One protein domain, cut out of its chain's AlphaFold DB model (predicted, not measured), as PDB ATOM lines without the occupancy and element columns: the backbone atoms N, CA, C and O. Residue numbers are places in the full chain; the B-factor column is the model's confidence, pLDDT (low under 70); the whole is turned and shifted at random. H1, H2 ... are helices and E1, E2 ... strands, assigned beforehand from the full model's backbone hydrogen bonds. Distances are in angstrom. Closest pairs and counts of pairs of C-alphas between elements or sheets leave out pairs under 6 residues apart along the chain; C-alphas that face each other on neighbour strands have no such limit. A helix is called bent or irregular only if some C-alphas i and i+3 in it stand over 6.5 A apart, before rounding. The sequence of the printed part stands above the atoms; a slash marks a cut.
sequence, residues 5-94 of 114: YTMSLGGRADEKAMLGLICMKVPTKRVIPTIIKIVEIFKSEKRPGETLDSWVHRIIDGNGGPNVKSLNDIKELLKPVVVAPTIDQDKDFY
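AT A GLANCE: This is residues 5 to 94 of the 114 residues of an uncharacterized protein of Thaumarchaeota archaeon (UniProt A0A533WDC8). What is the shape? A two-stranded hairpin, E1 and E2, covers H1 and H3, while H2 sits by the last turns of H1; the loop joining the strands reaches one end of the elongated outline and the tail, residues 79 to 94, the other. What is it made of? The printed part has 90 residues, in the order E1, E2, H1, H2, H3, of mixed class with an antiparallel sheet. How large is it? It is only just compact, close to loose, with a radius of gyration of the C-alphas of 14.5 A and spans of 48 by 25 by 19 A.

IN THESE COORDINATES: Where are the strands? E1 is residues 5 to 9, 12.8 A long, from C-alpha 5 at (24.421, -22.794, 32.620); E2 is residues 21 to 27, 18.1 A. Where are the helices? H1 is residues 28 to 45, 26.3 A, and irregular, with C-alphas 29 and 32 7.4 A apart. H2 is residues 52 to 60, 12.3 A, and H3 residues 71 to 78, 10.8 A, ending at C-alpha 78 (20.384, -22.760, 19.050).

HOW THE PARTS SIT: How do the strands pair? The hairpin E1 and E2 is antiparallel at 147 degrees, with N 5 and O 26 2.9 A apart, within hydrogen-bond range. How do the helices stand? H1 touches H3 with residues 34 to 38 alone, the closest C-alphas being Thr 34 and Leu 78, 6.7 A, at a steep tilt of 63 degrees, opposite ways. H1 and H2 only just touch, with 3 pairs of C-alphas within 8 A, the closest Phe 42 and Leu 52, 6.6 A. Are the helix backbones whole? Every O i to N i+4 pair is within hydrogen-bond range in H2 and H3, and 12 of 14 in H1.

THE WHOLE: What is farthest apart? The C-alphas of Glu 15 and Asp 88, 50.0 A. Is there a cut, or a long link? The printed part has no cut, and E1 to E2 is a long link. Is confidence low anywhere? No printed residue is under 70.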
ATOM      1  N   TYR A   5      23.489 -21.669  32.691       94.50
ATOM      2  CA  TYR A   5      24.421 -22.794  32.620       94.50
ATOM      3  C   TYR A   5      25.363 -22.647  31.431       94.50
ATOM      4  O   TYR A   5      24.958 -22.194  30.360       94.50
ATOM      5  N   THR A   6      26.616 -23.068  31.590       97.12
ATOM      6  CA  THR A   6      27.535 -23.249  30.459       97.12
ATOM      7  C   THR A   6      27.339 -24.652  29.904       97.12
ATOM      8  O   THR A   6      27.636 -25.629  30.584       97.12
ATOM      9  N   MET A   7      26.840 -24.758  28.674       97.44
ATOM     10  CA  MET A   7      26.686 -26.038  27.992       97.44
ATOM     11  C   MET A   7      27.959 -26.377  27.219       97.44
ATOM     12  O   MET A   7      28.405 -25.590  26.377       97.44
ATOM     13  N   SER A   8      28.491 -27.572  27.459       96.81
ATOM     14  CA  SER A   8      29.612 -28.150  26.715       96.81
ATOM     15  C   SER A   8      29.171 -29.414  25.975       96.81
ATOM     16  O   SER A   8      28.288 -30.121  26.452       96.81
ATOM     17  N   LEU A   9      29.774 -29.701  24.819       96.12
ATOM     18  CA  LEU A   9      29.435 -30.853  23.972       96.12
ATOM     19  C   LEU A   9      30.675 -31.677  23.597       96.12
ATOM     20  O   LEU A   9      31.768 -31.130  23.451       96.12
ATOM     21  N   GLY A  10      30.475 -32.989  23.433       94.00
ATOM     22  CA  GLY A  10      31.468 -33.956  22.936       94.00
ATOM     23  C   GLY A  10      32.616 -34.291  23.873       94.00
ATOM     24  O   GLY A  10      33.702 -34.619  23.408       94.00
ATOM     25  N   GLY A  11      32.382 -34.198  25.182       94.81
ATOM     26  CA  GLY A  11      33.270 -34.859  26.130       94.81
ATOM     27  C   GLY A  11      33.153 -36.375  25.970       94.81
ATOM     28  O   GLY A  11      32.041 -36.890  25.866       94.81
ATOM     29  N   ARG A  12      34.288 -37.075  25.964       92.50
ATOM     30  CA  ARG A  12      34.372 -38.541  25.848       92.50
ATOM     31  C   ARG A  12      35.473 -39.087  26.745       92.50
ATOM     32  O   ARG A  12      36.415 -38.371  27.077       92.50
ATOM     33  N   ALA A  13      35.327 -40.349  27.135       92.81
ATOM     34  CA  ALA A  13      36.241 -41.075  28.023       92.81
ATOM     35  C   ALA A  13      36.721 -42.406  27.408       92.81
ATOM     36  O   ALA A  13      37.163 -43.300  28.124       92.81
ATOM     37  N   ASP A  14      36.586 -42.545  26.089       88.75
ATOM     38  CA  ASP A  14      37.122 -43.661  25.312       88.75
ATOM     39  C   ASP A  14      38.627 -43.463  25.023       88.75
ATOM     40  O   ASP A  14      39.288 -42.613  25.624       88.75
ATOM     41  N   GLU A  15      39.189 -44.224  24.081       88.25
ATOM     42  CA  GLU A  15      40.596 -44.102  23.657       88.25
ATOM     43  C   GLU A  15      40.967 -42.698  23.133       88.25
ATOM     44  O   GLU A  15      42.146 -42.360  23.047       88.25
ATOM     45  N   LYS A  16      39.973 -41.862  22.804       87.56
ATOM     46  CA  LYS A  16      40.124 -40.463  22.382       87.56
ATOM     47  C   LYS A  16      39.578 -39.502  23.439       87.56
ATOM     48  O   LYS A  16      38.952 -38.492  23.095       87.56
ATOM     49  N   ALA A  17      39.814 -39.825  24.712       92.69
ATOM     50  CA  ALA A  17      39.340 -39.057  25.852       92.69
ATOM     51  C   ALA A  17      39.602 -37.551  25.687       92.69
ATOM     52  O   ALA A  17      40.721 -37.113  25.411       92.69
ATOM     53  N   MET A  18      38.555 -36.751  25.871       93.94
ATOM     54  CA  MET A  18      38.635 -35.296  25.803       93.94
ATOM     55  C   MET A  18      37.550 -34.637  26.645       93.94
ATOM     56  O   MET A  18      36.457 -35.176  26.834       93.94
ATOM     57  N   LEU A  19      37.849 -33.428  27.117       95.12
ATOM     58  CA  LEU A  19      36.860 -32.565  27.750       95.12
ATOM     59  C   LEU A  19      35.876 -32.031  26.705       95.12
ATOM     60  O   LEU A  19      36.238 -31.784  25.554       95.12
ATOM     61  N   GLY A  20      34.632 -31.812  27.127       94.50
ATOM     62  CA  GLY A  20      33.624 -31.204  26.268       94.50
ATOM     63  C   GLY A  20      33.990 -29.771  25.889       94.50
ATOM     64  O   GLY A  20      34.458 -28.990  26.720       94.50
ATOM     65  N   LEU A  21      33.726 -29.407  24.638       95.75
ATOM     66  CA  LEU A  21      33.950 -28.057  24.136       95.75
ATOM     67  C   LEU A  21      32.785 -27.152  24.509       95.75
ATOM     68  O   LEU A  21      31.621 -27.523  24.347       95.75
ATOM     69  N   ILE A  22      33.094 -25.935  24.957       96.62
ATOM     70  CA  ILE A  22      32.077 -24.944  25.310       96.62
ATOM     71  C   ILE A  22      31.262 -24.581  24.062       96.62
ATOM     72  O   ILE A  22      31.770 -24.020  23.081       96.62
ATOM     73  N   CYS A  23      29.963 -24.868  24.126       96.31
ATOM     74  CA  CYS A  23      29.010 -24.517  23.091       96.31
ATOM     75  C   CYS A  23      28.499 -23.089  23.321       96.31
ATOM     76  O   CYS A  23      28.885 -22.165  22.601       96.31
ATOM     77  N   MET A  24      27.691 -22.888  24.364       97.44
ATOM     78  CA  MET A  24      27.089 -21.594  24.690       97.44
ATOM     79  C   MET A  24      26.580 -21.543  26.134       97.44
ATOM     80  O   MET A  24      26.476 -22.569  26.807       97.44
ATOM     81  N   LYS A  25      26.226 -20.340  26.598       96.75
ATOM     82  CA  LYS A  25      25.460 -20.162  27.836       96.75
ATOM     83  C   LYS A  25      23.969 -20.337  27.549       96.75
ATOM     84  O   LYS A  25      23.476 -19.802  26.559       96.75
ATOM     85  N   VAL A  26      23.265 -21.055  28.416       96.94
ATOM     86  CA  VAL A  26      21.840 -21.376  28.279       96.94
ATOM     87  C   VAL A  26      21.110 -20.910  29.540       96.94
ATOM     88  O   VAL A  26      21.500 -21.316  30.639       96.94
ATOM     89  N   PRO A  27      20.066 -20.069  29.431       94.75
ATOM     90  CA  PRO A  27      19.212 -19.758  30.570       94.75
ATOM     91  C   PRO A  27      18.589 -21.018  31.153       94.75
ATOM     92  O   PRO A  27      18.137 -21.890  30.415       94.75
ATOM     93  N   THR A  28      18.510 -21.087  32.478       91.38
ATOM     94  CA  THR A  28      17.980 -22.254  33.201       91.38
ATOM     95  C   THR A  28      16.603 -22.676  32.683       91.38
ATOM     96  O   THR A  28      16.401 -23.834  32.322       91.38
ATOM     97  N   LYS A  29      15.689 -21.715  32.499       92.19
ATOM     98  CA  LYS A  29      14.333 -21.947  31.964       92.19
ATOM     99  C   LYS A  29      14.284 -22.275  30.456       92.19
ATOM    100  O   LYS A  29      13.222 -22.566  29.916       92.19
ATOM    101  N   ARG A  30      15.427 -22.270  29.756       95.69
ATOM    102  CA  ARG A  30      15.581 -22.664  28.339       95.69
ATOM    103  C   ARG A  30      16.332 -23.982  28.139       95.69
ATOM    104  O   ARG A  30      16.479 -24.406  26.993       95.69
ATOM    105  N   VAL A  31      16.768 -24.661  29.202       95.19
ATOM    106  CA  VAL A  31      17.518 -25.926  29.088       95.19
ATOM    107  C   VAL A  31      16.714 -26.994  28.343       95.19
ATOM    108  O   VAL A  31      17.207 -27.539  27.359       95.19
ATOM    109  N   ILE A  32      15.460 -27.243  28.738       95.56
ATOM    110  CA  ILE A  32      14.611 -28.264  28.096       95.56
ATOM    111  C   ILE A  32      14.383 -27.956  26.601       95.56
ATOM    112  O   ILE A  32      14.699 -28.818  25.780       95.56
ATOM    113  N   PRO A  33      13.930 -26.744  26.202       97.00
ATOM    114  CA  PRO A  33      13.829 -26.382  24.787       97.00
ATOM    115  C   PRO A  33      15.138 -26.555  24.010       97.00
ATOM    116  O   PRO A  33      15.126 -27.017  22.871       97.00
ATOM    117  N   THR A  34      16.275 -26.221  24.628       98.12
ATOM    118  CA  THR A  34      17.597 -26.360  24.001       98.12
ATOM    119  C   THR A  34      17.927 -27.828  23.731       98.12
ATOM    120  O   THR A  34      18.347 -28.163  22.627       98.12
ATOM    121  N   ILE A  35      17.683 -28.722  24.697       97.81
ATOM    122  CA  ILE A  35      17.890 -30.171  24.530       97.81
ATOM    123  C   ILE A  35      16.985 -30.723  23.426       97.81
ATOM    124  O   ILE A  35      17.461 -31.458  22.559       97.81
ATOM    125  N   ILE A  36      15.704 -30.340  23.412       98.38
ATOM    126  CA  ILE A  36      14.764 -30.749  22.357       98.38
ATOM    127  C   ILE A  36      15.294 -30.312  20.989       98.38
ATOM    128  O   ILE A  36      15.362 -31.130  20.073       98.38
ATOM    129  N   LYS A  37      15.761 -29.062  20.866       98.19
ATOM    130  CA  LYS A  37      16.309 -28.553  19.608       98.19
ATOM    131  C   LYS A  37      17.554 -29.315  19.154       98.19
ATOM    132  O   LYS A  37      17.687 -29.603  17.969       98.19
ATOM    133  N   ILE A  38      18.439 -29.697  20.075       97.81
ATOM    134  CA  ILE A  38      19.604 -30.540  19.761       97.81
ATOM    135  C   ILE A  38      19.153 -31.899  19.212       97.81
ATOM    136  O   ILE A  38      19.694 -32.361  18.208       97.81
ATOM    137  N   VAL A  39      18.140 -32.524  19.821       98.06
ATOM    138  CA  VAL A  39      17.595 -33.806  19.348       98.06
ATOM    139  C   VAL A  39      16.940 -33.670  17.972       98.06
ATOM    140  O   VAL A  39      17.086 -34.569  17.145       98.06
ATOM    141  N   GLU A  40      16.244 -32.567  17.692       98.00
ATOM    142  CA  GLU A  40      15.699 -32.279  16.359       98.00
ATOM    143  C   GLU A  40      16.805 -32.177  15.304       98.00
ATOM    144  O   GLU A  40      16.721 -32.845  14.275       98.00
ATOM    145  N   ILE A  41      17.852 -31.393  15.585       97.25
ATOM    146  CA  ILE A  41      19.006 -31.224  14.688       97.25
ATOM    147  C   ILE A  41      19.693 -32.574  14.449       97.25
ATOM    148  O   ILE A  41      20.003 -32.932  13.315       97.25
ATOM    149  N   PHE A  42      19.891 -33.363  15.506       97.56
ATOM    150  CA  PHE A  42      20.438 -34.709  15.385       97.56
ATOM    151  C   PHE A  42      19.573 -35.579  14.469       97.56
ATOM    152  O   PHE A  42      20.086 -36.201  13.543       97.56
ATOM    153  N   LYS A  43      18.253 -35.610  14.676       96.62
ATOM    154  CA  LYS A  43      17.348 -36.430  13.857       96.62
ATOM    155  C   LYS A  43      17.372 -36.044  12.377       96.62
ATOM    156  O   LYS A  43      17.216 -36.943  11.555       96.62
ATOM    157  N   SER A  44      17.568 -34.766  12.042       95.75
ATOM    158  CA  SER A  44      17.650 -34.314  10.648       95.75
ATOM    159  C   SER A  44      19.015 -34.563   9.999       95.75
ATOM    160  O   SER A  44      19.071 -34.770   8.792       95.75
ATOM    161  N   GLU A  45      20.104 -34.570  10.774       95.19
ATOM    162  CA  GLU A  45      21.482 -34.622  10.247       95.19
ATOM    163  C   GLU A  45      22.201 -35.966  10.460       95.19
ATOM    164  O   GLU A  45      23.326 -36.158   9.972       95.19
ATOM    165  N   LYS A  46      21.607 -36.890  11.224       95.75
ATOM    166  CA  LYS A  46      22.230 -38.179  11.535       95.75
ATOM    167  C   LYS A  46      22.311 -39.091  10.316       95.75
ATOM    168  O   LYS A  46      21.397 -39.174   9.497       95.75
ATOM    169  N   ARG A  47      23.386 -39.868  10.252       95.56
ATOM    170  CA  ARG A  47      23.555 -40.955   9.279       95.56
ATOM    171  C   ARG A  47      22.787 -42.212   9.732       95.56
ATOM    172  O   ARG A  47      22.426 -42.331  10.909       95.56
ATOM    173  N   PRO A  48      22.496 -43.169   8.830       96.50
ATOM    174  CA  PRO A  48      21.920 -44.455   9.221       96.50
ATOM    175  C   PRO A  48      22.777 -45.150  10.288       96.50
ATOM    176  O   PRO A  48      23.994 -45.215  10.152       96.50
ATOM    177  N   GLY A  49      22.143 -45.631  11.362       96.31
ATOM    178  CA  GLY A  49      22.827 -46.285  12.487       96.31
ATOM    179  C   GLY A  49      23.599 -45.357  13.435       96.31
ATOM    180  O   GLY A  49      24.102 -45.831  14.446       96.31
ATOM    181  N   GLU A  50      23.678 -44.053  13.156       96.88
ATOM    182  CA  GLU A  50      24.416 -43.100  13.992       96.88
ATOM    183  C   GLU A  50      23.662 -42.793  15.298       96.88
ATOM    184  O   GLU A  50      22.454 -42.515  15.279       96.88
ATOM    185  N   THR A  51      24.375 -42.827  16.427       96.94
ATOM    186  CA  THR A  51      23.880 -42.416  17.747       96.94
ATOM    187  C   THR A  51      24.132 -40.922  17.976       96.94
ATOM    188  O   THR A  51      24.876 -40.276  17.233       96.94
ATOM    189  N   LEU A  52      23.503 -40.339  19.004       96.06
ATOM    190  CA  LEU A  52      23.679 -38.916  19.318       96.06
ATOM    191  C   LEU A  52      25.136 -38.594  19.682       96.06
ATOM    192  O   LEU A  52      25.663 -37.589  19.216       96.06
ATOM    193  N   ASP A  53      25.791 -39.443  20.474       94.38
ATOM    194  CA  ASP A  53      27.188 -39.259  20.877       94.38
ATOM    195  C   ASP A  53      28.139 -39.324  19.672       94.38
ATOM    196  O   ASP A  53      28.925 -38.396  19.469       94.38
ATOM    197  N   SER A  54      28.006 -40.337  18.803       95.31
ATOM    198  CA  SER A  54      28.859 -40.473  17.620       95.31
ATOM    199  C   SER A  54      28.640 -39.328  16.631       95.31
ATOM    200  O   SER A  54      29.592 -38.853  16.012       95.31
ATOM    201  N   TRP A  55      27.401 -38.831  16.526       97.12
ATOM    202  CA  TRP A  55      27.087 -37.646  15.734       97.12
ATOM    203  C   TRP A  55      27.750 -36.388  16.304       97.12
ATOM    204  O   TRP A  55      28.420 -35.670  15.563       97.12
ATOM    205  N   VAL A  56      27.627 -36.131  17.613       95.94
ATOM    206  CA  VAL A  56      28.265 -34.969  18.258       95.94
ATOM    207  C   VAL A  56      29.782 -35.009  18.069       95.94
ATOM    208  O   VAL A  56      30.375 -33.993  17.704       95.94
ATOM    209  N   HIS A  57      30.409 -36.174  18.252       95.00
ATOM    210  CA  HIS A  57      31.837 -36.363  17.992       95.00
ATOM    211  C   HIS A  57      32.203 -36.033  16.547       95.00
ATOM    212  O   HIS A  57      33.131 -35.264  16.309       95.00
ATOM    213  N   ARG A  58      31.429 -36.537  15.581       95.12
ATOM    214  CA  ARG A  58      31.644 -36.259  14.162       95.12
ATOM    215  C   ARG A  58      31.558 -34.765  13.831       95.12
ATOM    216  O   ARG A  58      32.377 -34.280  13.053       95.12
ATOM    217  N   ILE A  59      30.589 -34.043  14.401       96.31
ATOM    218  CA  ILE A  59      30.467 -32.587  14.231       96.31
ATOM    219  C   ILE A  59      31.690 -31.861  14.808       96.31
ATOM    220  O   ILE A  59      32.210 -30.932  14.191       96.31
ATOM    221  N   ILE A  60      32.150 -32.267  15.993       93.50
ATOM    222  CA  ILE A  60      33.291 -31.637  16.673       93.50
ATOM    223  C   ILE A  60      34.603 -31.896  15.937       93.50
ATOM    224  O   ILE A  60      35.419 -30.986  15.824       93.50
ATOM    225  N   ASP A  61      34.758 -33.083  15.356       91.88
ATOM    226  CA  ASP A  61      35.908 -33.439  14.528       91.88
ATOM    227  C   ASP A  61      35.848 -32.772  13.125       91.88
ATOM    228  O   ASP A  61      36.685 -33.052  12.270       91.88
ATOM    229  N   GLY A  62      34.859 -31.902  12.859       89.81
ATOM    230  CA  GLY A  62      34.716 -31.134  11.613       89.81
ATOM    231  C   GLY A  62      34.140 -31.921  10.430       89.81
ATOM    232  O   GLY A  62      34.119 -31.426   9.306       89.81
ATOM    233  N   ASN A  63      33.646 -33.136  10.671       93.25
ATOM    234  CA  ASN A  63      33.167 -34.069   9.648       93.25
ATOM    235  C   ASN A  63      31.632 -34.073   9.536       93.25
ATOM    236  O   ASN A  63      30.993 -35.120   9.348       93.25
ATOM    237  N   GLY A  64      31.024 -32.898   9.706       92.12
ATOM    238  CA  GLY A  64      29.579 -32.732   9.762       92.12
ATOM    239  C   GLY A  64      28.824 -33.007   8.459       92.12
ATOM    240  O   GLY A  64      29.341 -33.573   7.496       92.12
ATOM    241  N   GLY A  65      27.526 -32.721   8.491       90.19
ATOM    242  CA  GLY A  65      26.637 -32.806   7.338       90.19
ATOM    243  C   GLY A  65      26.686 -31.546   6.464       90.19
ATOM    244  O   GLY A  65      27.422 -30.604   6.759       90.19
ATOM    245  N   PRO A  66      25.887 -31.501   5.385       88.19
ATOM    246  CA  PRO A  66      25.789 -30.323   4.529       88.19
ATOM    247  C   PRO A  66      25.236 -29.094   5.269       88.19
ATOM    248  O   PRO A  66      25.690 -27.982   4.991       88.19
ATOM    249  N   ASN A  67      24.311 -29.290   6.221       92.31
ATOM    250  CA  ASN A  67      23.646 -28.197   6.938       92.31
ATOM    251  C   ASN A  67      24.316 -27.876   8.278       92.31
ATOM    252  O   ASN A  67      24.355 -26.717   8.680       92.31
ATOM    253  N   VAL A  68      24.855 -28.888   8.968       96.31
ATOM    254  CA  VAL A  68      25.584 -28.718  10.233       96.31
ATOM    255  C   VAL A  68      26.985 -29.285  10.077       96.31
ATOM    256  O   VAL A  68      27.182 -30.498  10.159       96.31
ATOM    257  N   LYS A  69      27.962 -28.410   9.833       94.94
ATOM    258  CA  LYS A  69      29.347 -28.802   9.529       94.94
ATOM    259  C   LYS A  69      30.203 -28.895  10.787       94.94
ATOM    260  O   LYS A  69      31.089 -29.740  10.865       94.94
ATOM    261  N   SER A  70      29.933 -28.023  11.754       95.38
ATOM    262  CA  SER A  70      30.768 -27.781  12.925       95.38
ATOM    263  C   SER A  70      29.945 -27.413  14.162       95.38
ATOM    264  O   SER A  70      28.745 -27.133  14.092       95.38
ATOM    265  N   LEU A  71      30.616 -27.336  15.314       94.75
ATOM    266  CA  LEU A  71      30.010 -26.854  16.556       94.75
ATOM    267  C   LEU A  71      29.461 -25.421  16.428       94.75
ATOM    268  O   LEU A  71      28.479 -25.089  17.087       94.75
ATOM    269  N   ASN A  72      30.060 -24.572  15.587       95.31
ATOM    270  CA  ASN A  72      29.581 -23.202  15.391       95.31
ATOM    271  C   ASN A  72      28.200 -23.171  14.729       95.31
ATOM    272  O   ASN A  72      27.359 -22.377  15.137       95.31
ATOM    273  N   ASP A  73      27.925 -24.080  13.794       96.38
ATOM    274  CA  ASP A  73      26.610 -24.168  13.152       96.38
ATOM    275  C   ASP A  73      25.530 -24.568  14.170       96.38
ATOM    276  O   ASP A  73      24.439 -24.000  14.184       96.38
ATOM    277  N   ILE A  74      25.858 -25.475  15.102       96.06
ATOM    278  CA  ILE A  74      24.973 -25.806  16.231       96.06
ATOM    279  C   ILE A  74      24.693 -24.557  17.077       96.06
ATOM    280  O   ILE A  74      23.539 -24.307  17.420       96.06
ATOM    281  N   LYS A  75      25.715 -23.747  17.398       96.38
ATOM    282  CA  LYS A  75      25.525 -22.506  18.174       96.38
ATOM    283  C   LYS A  75      24.538 -21.569  17.485       96.38
ATOM    284  O   LYS A  75      23.624 -21.080  18.144       96.38
ATOM    285  N   GLU A  76      24.697 -21.347  16.182       97.31
ATOM    286  CA  GLU A  76      23.800 -20.488  15.402       97.31
ATOM    287  C   GLU A  76      22.358 -21.011  15.402       97.31
ATOM    288  O   GLU A  76      21.428 -20.248  15.658       97.31
ATOM    289  N   LEU A  77      22.167 -22.320  15.216       97.00
ATOM    290  CA  LEU A  77      20.841 -22.948  15.224       97.00
ATOM    291  C   LEU A  77      20.149 -22.908  16.595       97.00
ATOM    292  O   LEU A  77      18.919 -22.937  16.663       97.00
ATOM    293  N   LEU A  78      20.915 -22.838  17.688       97.81
ATOM    294  CA  LEU A  78      20.384 -22.760  19.050       97.81
ATOM    295  C   LEU A  78      20.105 -21.329  19.525       97.81
ATOM    296  O   LEU A  78      19.308 -21.157  20.451       97.81
ATOM    297  N   LYS A  79      20.687 -20.297  18.891       97.19
ATOM    298  CA  LYS A  79      20.469 -18.881  19.260       97.19
ATOM    299  C   LYS A  79      18.993 -18.511  19.453       97.19
ATOM    300  O   LYS A  79      18.700 -17.898  20.478       97.19
ATOM    301  N   PRO A  80      18.052 -18.885  18.561       96.75
ATOM    302  CA  PRO A  80      16.648 -18.502  18.716       96.75
ATOM    303  C   PRO A  80      15.978 -19.116  19.953       96.75
ATOM    304  O   PRO A  80      15.040 -18.546  20.498       96.75
ATOM    305  N   VAL A  81      16.460 -20.275  20.410       96.62
ATOM    306  CA  VAL A  81      15.848 -21.040  21.507       96.62
ATOM    307  C   VAL A  81      16.328 -20.559  22.876       96.62
ATOM    308  O   VAL A  81      15.600 -20.666  23.862       96.62
ATOM    309  N   VAL A  82      17.529 -19.980  22.951       96.38
ATOM    310  CA  VAL A  82      18.109 -19.486  24.211       96.38
ATOM    311  C   VAL A  82      17.732 -18.040  24.537       96.38
ATOM    312  O   VAL A  82      18.192 -17.507  25.546       96.38
ATOM    313  N   VAL A  83      16.913 -17.388  23.707       94.75
ATOM    314  CA  VAL A  83      16.504 -15.997  23.934       94.75
ATOM    315  C   VAL A  83      15.662 -15.910  25.207       94.75
ATOM    316  O   VAL A  83      14.627 -16.576  25.352       94.75
ATOM    317  N   ALA A  84      16.118 -15.083  26.143       92.44
ATOM    318  CA  ALA A  84      15.334 -14.715  27.309       92.44
ATOM    319  C   ALA A  84      14.250 -13.701  26.897       92.44
ATOM    320  O   ALA A  84      14.574 -12.741  26.192       92.44
ATOM    321  N   PRO A  85      12.986 -13.895  27.309       93.38
ATOM    322  CA  PRO A  85      11.957 -12.865  27.172       93.38
ATOM    323  C   PRO A  85      12.335 -11.630  27.998       93.38
ATOM    324  O   PRO A  85      13.164 -11.723  28.902       93.38
ATOM    325  N   THR A  86      11.732 -10.475  27.717       92.12
ATOM    326  CA  THR A  86      11.874  -9.315  28.609       92.12
ATOM    327  C   THR A  86      11.132  -9.557  29.925       92.12
ATOM    328  O   THR A  86      10.204 -10.364  29.991       92.12
ATOM    329  N   ILE A  87      11.503  -8.824  30.979       88.38
ATOM    330  CA  ILE A  87      10.840  -8.947  32.287       88.38
ATOM    331  C   ILE A  87       9.343  -8.608  32.224       88.38
ATOM    332  O   ILE A  87       8.562  -9.181  32.972       88.38
ATOM    333  N   ASP A  88       8.925  -7.722  31.315       93.50
ATOM    334  CA  ASP A  88       7.510  -7.381  31.130       93.50
ATOM    335  C   ASP A  88       6.729  -8.486  30.408       93.50
ATOM    336  O   ASP A  88       5.535  -8.650  30.651       93.50
ATOM    337  N   GLN A  89       7.395  -9.252  29.537       94.31
ATOM    338  CA  GLN A  89       6.795 -10.374  28.813       94.31
ATOM    339  C   GLN A  89       6.626 -11.604  29.703       94.31
ATOM    340  O   GLN A  89       5.614 -12.293  29.608       94.31
ATOM    341  N   ASP A  90       7.618 -11.888  30.545       90.62
ATOM    342  CA  ASP A  90       7.613 -13.054  31.421       90.62
ATOM    343  C   ASP A  90       8.457 -12.781  32.673       90.62
ATOM    344  O   ASP A  90       9.680 -12.949  32.690       90.62
ATOM    345  N   LYS A  91       7.785 -12.342  33.741       89.12
ATOM    346  CA  LYS A  91       8.417 -12.101  35.047       89.12
ATOM    347  C   LYS A  91       8.898 -13.395  35.690       89.12
ATOM    348  O   LYS A  91       9.948 -13.387  36.331       89.12
ATOM    349  N   ASP A  92       8.152 -14.486  35.511       87.00
ATOM    350  CA  ASP A  92       8.494 -15.783  36.089       87.00
ATOM    351  C   ASP A  92       9.834 -16.273  35.533       87.00
ATOM    352  O   ASP A  92      10.634 -16.814  36.288       87.00
ATOM    353  N   PHE A  93      10.170 -15.978  34.271       89.06
ATOM    354  CA  PHE A  93      11.472 -16.321  33.683       89.06
ATOM    355  C   PHE A  93      12.687 -15.897  34.538       89.06
ATOM    356  O   PHE A  93      13.741 -16.537  34.513       89.06
ATOM    357  N   TYR A  94      12.543 -14.807  35.293       87.19
ATOM    358  CA  TYR A  94      13.588 -14.216  36.127       87.19
ATOM    359  C   TYR A  94      13.565 -14.701  37.582       87.19
ATOM    360  O   TYR A  94      14.422 -14.291  38.367       87.19
TER     361      TYR A  94